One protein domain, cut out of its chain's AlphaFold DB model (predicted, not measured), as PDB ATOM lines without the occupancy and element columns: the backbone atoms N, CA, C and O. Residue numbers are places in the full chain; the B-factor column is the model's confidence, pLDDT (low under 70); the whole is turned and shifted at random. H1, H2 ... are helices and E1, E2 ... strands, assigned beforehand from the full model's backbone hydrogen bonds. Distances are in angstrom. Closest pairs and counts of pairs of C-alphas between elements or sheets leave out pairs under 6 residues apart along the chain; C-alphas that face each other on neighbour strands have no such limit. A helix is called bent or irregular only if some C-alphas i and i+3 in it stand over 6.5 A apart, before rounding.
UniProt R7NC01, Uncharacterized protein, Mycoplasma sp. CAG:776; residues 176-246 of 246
ATOM      1  N   ASN A 176     -27.612 -31.961  22.764       88.25
ATOM      2  CA  ASN A 176     -27.164 -32.047  24.163       88.25
ATOM      3  C   ASN A 176     -26.644 -30.757  24.822       88.25
ATOM      4  O   ASN A 176     -26.337 -30.765  26.014       88.25
ATOM      5  N   VAL A 177     -26.591 -29.640  24.106       90.44
ATOM      6  CA  VAL A 177     -26.160 -28.337  24.607       90.44
ATOM      7  C   VAL A 177     -27.338 -27.373  24.665       90.44
ATOM      8  O   VAL A 177     -28.100 -27.209  23.716       90.44
ATOM      9  N   ILE A 178     -27.444 -26.679  25.790       91.25
ATOM     10  CA  ILE A 178     -28.292 -25.502  25.944       91.25
ATOM     11  C   ILE A 178     -27.370 -24.296  25.935       91.25
ATOM     12  O   ILE A 178     -26.410 -24.254  26.710       91.25
ATOM     13  N   THR A 179     -27.657 -23.310  25.098       88.25
ATOM     14  CA  THR A 179     -26.996 -22.009  25.190       88.25
ATOM     15  C   THR A 179     -27.989 -21.002  25.731       88.25
ATOM     16  O   THR A 179     -29.010 -20.744  25.104       88.25
ATOM     17  N   LEU A 180     -27.672 -20.448  26.898       86.50
ATOM     18  CA  LEU A 180     -28.382 -19.327  27.492       86.50
ATOM     19  C   LEU A 180     -27.667 -18.040  27.077       86.50
ATOM     20  O   LEU A 180     -26.498 -17.831  27.433       86.50
ATOM     21  N   TYR A 181     -28.362 -17.217  26.301       71.62
ATOM     22  CA  TYR A 181     -27.887 -15.926  25.834       71.62
ATOM     23  C   TYR A 181     -28.309 -14.857  26.838       71.62
ATOM     24  O   TYR A 181     -29.501 -14.646  27.020       71.62
ATOM     25  N   ALA A 182     -27.314 -14.242  27.484       67.62
ATOM     26  CA  ALA A 182     -27.438 -13.234  28.535       67.62
ATOM     27  C   ALA A 182     -28.218 -13.673  29.793       67.62
ATOM     28  O   ALA A 182     -29.438 -13.761  29.810       67.62
ATOM     29  N   THR A 183     -27.497 -13.866  30.896       66.19
ATOM     30  CA  THR A 183     -28.042 -13.703  32.250       66.19
ATOM     31  C   THR A 183     -27.481 -12.425  32.852       66.19
ATOM     32  O   THR A 183     -26.301 -12.101  32.668       66.19
ATOM     33  N   ARG A 184     -28.343 -11.680  33.544       68.25
ATOM     34  CA  ARG A 184     -27.975 -10.446  34.229       68.25
ATOM     35  C   ARG A 184     -27.031 -10.767  35.384       68.25
ATOM     36  O   ARG A 184     -27.367 -11.550  36.262       68.25
ATOM     37  N   VAL A 185     -25.858 -10.137  35.400       66.75
ATOM     38  CA  VAL A 185     -24.859 -10.359  36.466       66.75
ATOM     39  C   VAL A 185     -24.918  -9.269  37.541       66.75
ATOM     40  O   VAL A 185     -24.591  -9.521  38.700       66.75
ATOM     41  N   SER A 186     -25.355  -8.056  37.180       65.75
ATOM     42  CA  SER A 186     -25.439  -6.917  38.100       65.75
ATOM     43  C   SER A 186     -26.867  -6.391  38.255       65.75
ATOM     44  O   SER A 186     -27.411  -5.694  37.392       65.75
ATOM     45  N   ASN A 187     -27.455  -6.653  39.422       63.41
ATOM     46  CA  ASN A 187     -28.835  -6.267  39.745       63.41
ATOM     47  C   ASN A 187     -28.987  -4.742  39.929       63.41
ATOM     48  O   ASN A 187     -30.096  -4.211  39.912       63.41
ATOM     49  N   ASN A 188     -27.873  -4.010  40.055       62.56
ATOM     50  CA  ASN A 188     -27.867  -2.554  40.243       62.56
ATOM     51  C   ASN A 188     -27.752  -1.764  38.932       62.56
ATOM     52  O   ASN A 188     -27.924  -0.545  38.941       62.56
ATOM     53  N   ILE A 189     -27.463  -2.433  37.813       66.00
ATOM     54  CA  ILE A 189     -27.324  -1.790  36.506       66.00
ATOM     55  C   ILE A 189     -28.602  -2.063  35.716       66.00
ATOM     56  O   ILE A 189     -28.875  -3.202  35.345       66.00
ATOM     57  N   ASN A 190     -29.422  -1.032  35.512       67.44
ATOM     58  CA  ASN A 190     -30.557  -1.075  34.591       67.44
ATOM     59  C   ASN A 190     -30.072  -0.647  33.193       67.44
ATOM     60  O   ASN A 190     -29.547   0.458  33.023       67.44
ATOM     61  N   TYR A 191     -30.238  -1.536  32.214       65.62
ATOM     62  CA  TYR A 191     -29.803  -1.366  30.826       65.62
ATOM     63  C   TYR A 191     -30.746  -0.488  29.984       65.62
ATOM     64  O   TYR A 191     -30.371  -0.030  28.910       65.62
ATOM     65  N   HIS A 192     -31.944  -0.178  30.486       59.38
ATOM     66  CA  HIS A 192     -32.910   0.723  29.849       59.38
ATOM     67  C   HIS A 192     -32.838   2.178  30.349       59.38
ATOM     68  O   HIS A 192     -33.683   2.995  29.980       59.38
ATOM     69  N   GLY A 193     -31.876   2.524  31.214       62.25
ATOM     70  CA  GLY A 193     -31.832   3.834  31.870       62.25
ATOM     71  C   GLY A 193     -30.434   4.409  32.075       62.25
ATOM     72  O   GLY A 193     -29.424   3.815  31.715       62.25
ATOM     73  N   GLU A 194     -30.372   5.578  32.717       64.12
ATOM     74  CA  GLU A 194     -29.119   6.304  32.986       64.12
ATOM     75  C   GLU A 194     -28.129   5.529  33.878       64.12
ATOM     76  O   GLU A 194     -26.971   5.922  33.985       64.12
ATOM     77  N   SER A 195     -28.541   4.441  34.537       76.94
ATOM     78  CA  SER A 195     -27.661   3.677  35.431       76.94
ATOM     79  C   SER A 195     -26.518   2.975  34.712       76.94
ATOM     80  O   SER A 195     -25.421   2.968  35.257       76.94
ATOM     81  N   VAL A 196     -26.733   2.426  33.506       81.81
ATOM     82  CA  VAL A 196     -25.639   1.787  32.747       81.81
ATOM     83  C   VAL A 196     -24.576   2.813  32.358       81.81
ATOM     84  O   VAL A 196     -23.390   2.569  32.530       81.81
ATOM     85  N   CYS A 197     -25.002   4.025  31.997       83.50
ATOM     86  CA  CYS A 197     -24.119   5.149  31.684       83.50
ATOM     87  C   CYS A 197     -23.346   5.721  32.886       83.50
ATOM     88  O   CYS A 197     -22.485   6.580  32.700       83.50
ATOM     89  N   ASN A 198     -23.690   5.316  34.112       85.00
ATOM     90  CA  ASN A 198     -23.037   5.753  35.347       85.00
ATOM     91  C   ASN A 198     -22.312   4.601  36.075       85.00
ATOM     92  O   ASN A 198     -21.783   4.825  37.166       85.00
ATOM     93  N   ALA A 199     -22.328   3.386  35.518       84.94
ATOM     94  CA  ALA A 199     -21.641   2.220  36.067       84.94
ATOM     95  C   ALA A 199     -20.138   2.235  35.724       84.94
ATOM     96  O   ALA A 199     -19.693   3.058  34.923       84.94
ATOM     97  N   ASP A 200     -19.346   1.364  36.357       87.56
ATOM     98  CA  ASP A 200     -17.933   1.211  35.993       87.56
ATOM     99  C   ASP A 200     -17.834   0.460  34.659       87.56
ATOM    100  O   ASP A 200     -18.490  -0.564  34.477       87.56
ATOM    101  N   ASP A 201     -16.996   0.941  33.736       87.56
ATOM    102  CA  ASP A 201     -16.774   0.331  32.418       87.56
ATOM    103  C   ASP A 201     -16.456  -1.174  32.489       87.56
ATOM    104  O   ASP A 201     -16.728  -1.899  31.532       87.56
ATOM    105  N   GLN A 202     -15.852  -1.640  33.590       89.19
ATOM    106  CA  GLN A 202     -15.460  -3.038  33.792       89.19
ATOM    107  C   GLN A 202     -16.536  -3.904  34.458       89.19
ATOM    108  O   GLN A 202     -16.342  -5.119  34.551       89.19
ATOM    109  N   ASP A 203     -17.638  -3.320  34.933       87.56
ATOM    110  CA  ASP A 203     -18.722  -4.094  35.532       87.56
ATOM    111  C   ASP A 203     -19.332  -5.029  34.481       87.56
ATOM    112  O   ASP A 203     -19.548  -4.642  33.334       87.56
ATOM    113  N   ILE A 204     -19.613  -6.276  34.859       86.12
ATOM    114  CA  ILE A 204     -20.243  -7.246  33.955       86.12
ATOM    115  C   ILE A 204     -21.756  -7.051  34.002       86.12
ATOM    116  O   ILE A 204     -22.371  -7.137  35.069       86.12
ATOM    117  N   VAL A 205     -22.352  -6.789  32.841       80.00
ATOM    118  CA  VAL A 205     -23.802  -6.598  32.699       80.00
ATOM    119  C   VAL A 205     -24.463  -7.918  32.331       80.00
ATOM    120  O   VAL A 205     -25.457  -8.299  32.951       80.00
ATOM    121  N   GLU A 206     -23.860  -8.652  31.395       83.19
ATOM    122  CA  GLU A 206     -24.371  -9.926  30.900       83.19
ATOM    123  C   GLU A 206     -23.295 -11.010  30.923       83.19
ATOM    124  O   GLU A 206     -22.129 -10.766  30.610       83.19
ATOM    125  N   ALA A 207     -23.705 -12.238  31.227       85.69
ATOM    126  CA  ALA A 207     -22.893 -13.429  31.028       85.69
ATOM    127  C   ALA A 207     -23.650 -14.465  30.198       85.69
ATOM    128  O   ALA A 207     -24.855 -14.655  30.334       85.69
ATOM    129  N   TYR A 208     -22.926 -15.166  29.337       88.12
ATOM    130  CA  TYR A 208     -23.465 -16.166  28.427       88.12
ATOM    131  C   TYR A 208     -22.959 -17.529  28.866       88.12
ATOM    132  O   TYR A 208     -21.751 -17.734  29.038       88.12
ATOM    133  N   TYR A 209     -23.865 -18.491  29.014       91.50
ATOM    134  CA  TYR A 209     -23.519 -19.820  29.502       91.50
ATOM    135  C   TYR A 209     -23.945 -20.901  28.524       91.50
ATOM    136  O   TYR A 209     -25.009 -20.855  27.915       91.50
ATOM    137  N   THR A 210     -23.106 -21.924  28.421       93.38
ATOM    138  CA  THR A 210     -23.459 -23.189  27.784       93.38
ATOM    139  C   THR A 210     -23.607 -24.258  28.851       93.38
ATOM    140  O   THR A 210     -22.725 -24.396  29.706       93.38
ATOM    141  N   TYR A 211     -24.672 -25.042  28.767       93.94
ATOM    142  CA  TYR A 211     -24.919 -26.206  29.603       93.94
ATOM    143  C   TYR A 211     -24.888 -27.440  28.714       93.94
ATOM    144  O   TYR A 211     -25.767 -27.630  27.882       93.94
ATOM    145  N   THR A 212     -23.870 -28.278  28.874       93.94
ATOM    146  CA  THR A 212     -23.752 -29.528  28.112       93.94
ATOM    147  C   THR A 212     -24.245 -30.692  28.954       93.94
ATOM    148  O   THR A 212     -23.708 -30.934  30.038       93.94
ATOM    149  N   TYR A 213     -25.236 -31.418  28.455       93.56
ATOM    150  CA  TYR A 213     -25.736 -32.643  29.053       93.56
ATOM    151  C   TYR A 213     -24.798 -33.807  28.738       93.56
ATOM    152  O   TYR A 213     -24.524 -34.126  27.582       93.56
ATOM    153  N   GLN A 214     -24.260 -34.431  29.782       90.62
ATOM    154  CA  GLN A 214     -23.390 -35.592  29.658       90.62
ATOM    155  C   GLN A 214     -23.483 -36.450  30.919       90.62
ATOM    156  O   GLN A 214     -23.382 -35.936  32.033       90.62
ATOM    157  N   ASP A 215     -23.609 -37.767  30.747       88.12
ATOM    158  CA  ASP A 215     -23.605 -38.742  31.845       88.12
ATOM    159  C   ASP A 215     -24.669 -38.444  32.928       88.12
ATOM    160  O   ASP A 215     -24.407 -38.566  34.128       88.12
ATOM    161  N   GLY A 216     -25.865 -38.009  32.510       87.19
ATOM    162  CA  GLY A 216     -26.987 -37.724  33.412       87.19
ATOM    163  C   GLY A 216     -26.944 -36.354  34.096       87.19
ATOM    164  O   GLY A 216     -27.708 -36.122  35.029       87.19
ATOM    165  N   LYS A 217     -26.022 -35.458  33.712       89.81
ATOM    166  CA  LYS A 217     -25.850 -34.145  34.358       89.81
ATOM    167  C   LYS A 217     -25.506 -33.048  33.365       89.81
ATOM    168  O   LYS A 217     -24.808 -33.284  32.381       89.81
ATOM    169  N   PHE A 218     -25.902 -31.821  33.689       93.38
ATOM    170  CA  PHE A 218     -25.459 -30.636  32.964       93.38
ATOM    171  C   PHE A 218     -24.124 -30.109  33.495       93.38
ATOM    172  O   PHE A 218     -23.907 -29.979  34.701       93.38
ATOM    173  N   LYS A 219     -23.220 -29.771  32.575       92.94
ATOM    174  CA  LYS A 219     -21.972 -29.057  32.857       92.94
ATOM    175  C   LYS A 219     -22.101 -27.620  32.369       92.94
ATOM    176  O   LYS A 219     -22.139 -27.388  31.163       92.94
ATOM    177  N   LYS A 220     -22.135 -26.675  33.309       93.19
ATOM    178  CA  LYS A 220     -22.136 -25.234  33.039       93.19
ATOM    179  C   LYS A 220     -20.736 -24.769  32.643       93.19
ATOM    180  O   LYS A 220     -19.752 -25.084  33.315       93.19
ATOM    181  N   LYS A 221     -20.647 -23.985  31.575       93.69
ATOM    182  CA  LYS A 221     -19.423 -23.318  31.134       93.69
ATOM    183  C   LYS A 221     -19.749 -21.887  30.727       93.69
ATOM    184  O   LYS A 221     -20.648 -21.670  29.922       93.69
ATOM    185  N   LEU A 222     -18.993 -20.937  31.273       91.69
ATOM    186  CA  LEU A 222     -19.017 -19.549  30.826       91.69
ATOM    187  C   LEU A 222     -18.466 -19.471  29.398       91.69
ATOM    188  O   LEU A 222     -17.374 -19.979  29.118       91.69
ATOM    189  N   LYS A 223     -19.246 -18.877  28.503       91.00
ATOM    190  CA  LYS A 223     -18.896 -18.680  27.097       91.00
ATOM    191  C   LYS A 223     -18.310 -17.292  26.878       91.00
ATOM    192  O   LYS A 223     -17.272 -17.183  26.232       91.00
ATOM    193  N   GLU A 224     -18.972 -16.280  27.422       90.81
ATOM    194  CA  GLU A 224     -18.680 -14.869  27.192       90.81
ATOM    195  C   GLU A 224     -19.246 -14.027  28.337       90.81
ATOM    196  O   GLU A 224     -20.242 -14.408  28.953       90.81
ATOM    197  N   GLU A 225     -18.595 -12.906  28.618       91.25
ATOM    198  CA  GLU A 225     -19.081 -11.857  29.512       91.25
ATOM    199  C   GLU A 225     -19.054 -10.551  28.729       91.25
ATOM    200  O   GLU A 225     -18.095 -10.293  27.999       91.25
ATOM    201  N   ILE A 226     -20.096  -9.743  28.887       88.06
ATOM    202  CA  ILE A 226     -20.193  -8.415  28.290       88.06
ATOM    203  C   ILE A 226     -20.052  -7.399  29.424       88.06
ATOM    204  O   ILE A 226     -20.852  -7.374  30.368       88.06
ATOM    205  N   SER A 227     -19.006  -6.578  29.337       90.00
ATOM    206  CA  SER A 227     -18.788  -5.459  30.256       90.00
ATOM    207  C   SER A 227     -19.765  -4.311  29.978       90.00
ATOM    208  O   SER A 227     -20.340  -4.242  28.895       90.00
ATOM    209  N   VAL A 228     -19.934  -3.373  30.913       88.56
ATOM    210  CA  VAL A 228     -20.727  -2.143  30.713       88.56
ATOM    211  C   VAL A 228     -20.285  -1.416  29.456       88.56
ATOM    212  O   VAL A 228     -21.122  -1.002  28.655       88.56
ATOM    213  N   LYS A 229     -18.971  -1.291  29.266       90.19
ATOM    214  CA  LYS A 229     -18.415  -0.633  28.092       90.19
ATOM    215  C   LYS A 229     -18.827  -1.343  26.802       90.19
ATOM    216  O   LYS A 229     -19.356  -0.698  25.900       90.19
ATOM    217  N   ASP A 230     -18.597  -2.652  26.725       90.69
ATOM    218  CA  ASP A 230     -18.918  -3.426  25.523       90.69
ATOM    219  C   ASP A 230     -20.436  -3.453  25.277       90.69
ATOM    220  O   ASP A 230     -20.875  -3.390  24.134       90.69
ATOM    221  N   PHE A 231     -21.246  -3.474  26.339       86.75
ATOM    222  CA  PHE A 231     -22.704  -3.410  26.258       86.75
ATOM    223  C   PHE A 231     -23.187  -2.083  25.657       86.75
ATOM    224  O   PHE A 231     -23.977  -2.088  24.718       86.75
ATOM    225  N   ILE A 232     -22.681  -0.946  26.152       86.38
ATOM    226  CA  ILE A 232     -23.006   0.390  25.622       86.38
ATOM    227  C   ILE A 232     -22.613   0.501  24.142       86.38
ATOM    228  O   ILE A 232     -23.380   1.049  23.350       86.38
ATOM    229  N   GLU A 233     -21.435  -0.016  23.771       87.31
ATOM    230  CA  GLU A 233     -20.955  -0.017  22.384       87.31
ATOM    231  C   GLU A 233     -21.819  -0.912  21.475       87.31
ATOM    232  O   GLU A 233     -22.169  -0.491  20.372       87.31
ATOM    233  N   ASN A 234     -22.190  -2.114  21.932       87.00
ATOM    234  CA  ASN A 234     -22.976  -3.083  21.162       87.00
ATOM    235  C   ASN A 234     -24.434  -2.649  20.962       87.00
ATOM    236  O   ASN A 234     -24.968  -2.798  19.864       87.00
ATOM    237  N   GLU A 235     -25.061  -2.095  22.001       84.50
ATOM    238  CA  GLU A 235     -26.457  -1.632  21.979       84.50
ATOM    239  C   GLU A 235     -26.601  -0.180  21.480       84.50
ATOM    240  O   GLU A 235     -27.698   0.380  21.475       84.50
ATOM    241  N   GLU A 236     -25.497   0.450  21.062       86.19
ATOM    242  CA  GLU A 236     -25.443   1.834  20.569       86.19
ATOM    243  C   GLU A 236     -26.082   2.856  21.542       86.19
ATOM    244  O   GLU A 236     -26.744   3.820  21.138       86.19
ATOM    245  N   ILE A 237     -25.890   2.662  22.853       82.88
ATOM    246  CA  ILE A 237     -26.512   3.493  23.895       82.88
ATOM    247  C   ILE A 237     -25.837   4.868  23.956       82.88
ATOM    248  O   ILE A 237     -24.628   4.997  24.141       82.88
ATOM    249  N   ILE A 238     -26.635   5.936  23.873       83.25
ATOM    250  CA  ILE A 238     -26.134   7.314  23.960       83.25
ATOM    251  C   ILE A 238     -26.071   7.760  25.425       83.25
ATOM    252  O   ILE A 238     -27.078   8.166  26.009       83.25
ATOM    253  N   CYS A 239     -24.872   7.751  26.006       81.75
ATOM    254  CA  CYS A 239     -24.624   8.273  27.349       81.75
ATOM    255  C   CYS A 239     -24.272   9.772  27.318       81.75
ATOM    256  O   CYS A 239     -23.297  10.191  26.697       81.75
ATOM    257  N   ALA A 240     -25.042  10.602  28.032       73.75
ATOM    258  CA  ALA A 240     -24.936  12.070  27.992       73.75
ATOM    259  C   ALA A 240     -23.577  12.652  28.458       73.75
ATOM    260  O   ALA A 240     -23.300  13.830  28.234       73.75
ATOM    261  N   ASN A 241     -22.717  11.848  29.091       60.00
ATOM    262  CA  ASN A 241     -21.460  12.307  29.688       60.00
ATOM    263  C   ASN A 241     -20.280  12.431  28.698       60.00
ATOM    264  O   ASN A 241     -19.252  12.998  29.069       60.00
ATOM    265  N   GLU A 242     -20.404  11.986  27.439       52.44
ATOM    266  CA  GLU A 242     -19.316  12.125  26.452       52.44
ATOM    267  C   GLU A 242     -19.216  13.518  25.796       52.44
ATOM    268  O   GLU A 242     -18.153  13.885  25.287       52.44
ATOM    269  N   GLU A 243     -20.263  14.350  25.843       44.16
ATOM    270  CA  GLU A 243     -20.224  15.696  25.237       44.16
ATOM    271  C   GLU A 243     -19.519  16.755  26.108       44.16
ATOM    272  O   GLU A 243     -19.217  17.846  25.623       44.16
ATOM    273  N   ALA A 244     -19.193  16.458  27.371       43.81
ATOM    274  CA  ALA A 244     -18.594  17.436  28.289       43.81
ATOM    275  C   ALA A 244     -17.049  17.479  28.284       43.81
ATOM    276  O   ALA A 244     -16.470  18.340  28.949       43.81
ATOM    277  N   SER A 245     -16.379  16.581  27.547       42.31
ATOM    278  CA  SER A 245     -14.907  16.451  27.553       42.31
ATOM    279  C   SER A 245     -14.224  16.655  26.187       42.31
ATOM    280  O   SER A 245     -13.058  16.287  26.039       42.31
ATOM    281  N   LYS A 246     -14.900  17.256  25.197       39.69
ATOM    282  CA  LYS A 246     -14.252  17.739  23.959       39.69
ATOM    283  C   LYS A 246     -14.012  19.244  23.976       39.69
ATOM    284  O   LYS A 246     -14.937  19.992  24.356       39.69
TER     285      LYS A 246
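AT A GLANCE: This is residues 176 to 246 of the 246 residues of an uncharacterized protein of Mycoplasma sp. CAG:776 (UniProt R7NC01). A long, narrow, strongly twisted ribbon of three antiparallel strands has a long loop, residues 185 to 203, and a short helix, H1, at one end. Beyond H1 a tail holding the small helix H2 runs on along the same long axis. The printed part has 71 residues, with three named strands and then two named helices in the order E1 E2 E3 H1 H2; the sheet's order is E1 - E2 - E3, and the class is mixed, helices and strands. The whole is loose, with a radius of gyration of the C-alphas of 15.7 A, and its outline is a rod of 57 by 20 by 18 A.

HOW THE PARTS SIT: E1, residues 177 to 184, bends by 54 degrees at residue 181 and is an edge strand. Its neighbour E2, residues 204 to 214, is antiparallel to it at 160 degrees, with N 178 and O 211 within hydrogen-bond range at 2.8 A, and N 183 and O 207 also at 2.8 A. E3, residues 217 to 227, the other edge strand, is antiparallel to E2 at 159 degrees, with N 210 and O 221 at 2.9 A and N 219 and O 212 at 2.8 A. E1 and E2 form a hairpin, as do E2 and E3, and the three make a meander, each strand the antiparallel neighbour of the one before. H1, residues 228 to 234, is on the sheet at a height of 7.2 A and stands up from it, its line rising 59 degrees out of the local plane. H1 lies over E3 and only just not over E2, on which 2 of its C-alphas fall; the closest C-alphas of E2 and H1 are those of Val 205 and Val 228, 5.8 A apart. H2, residues 240 to 244, is not on the sheet and is apart from H1. In H1 every O i to N i+4 pair is within hydrogen-bond range; in H2 0 of 1 is, and 0 of 2 O i to N i+3 pairs.

IN THESE COORDINATES: E1 begins at C-alpha 177, (-26.160, -28.337, 24.607), and is 20.4 A long. E2 measures 28.8 A and E3 29.8 A, ending at C-alpha 227, (-18.788, -5.459, 30.256). H1 is 9.9 A long. H2, 8.3 A long, ends at C-alpha 244, (-18.594, 17.436, 28.289), and is only just irregular: C-alphas 240 and 243 are 6.6 A apart.

THE WHOLE: The two C-alphas farthest apart are those of Asp 215 and Lys 246, 57.8 A. The printed part has no cut and ends at residue 246, the chain's last. The link from E1 to E2, 19 residues, is long; the others are tight. Mean pLDDT of the printed part is 80.0, and residues 182 to 194 and 241 to 246 are under 70.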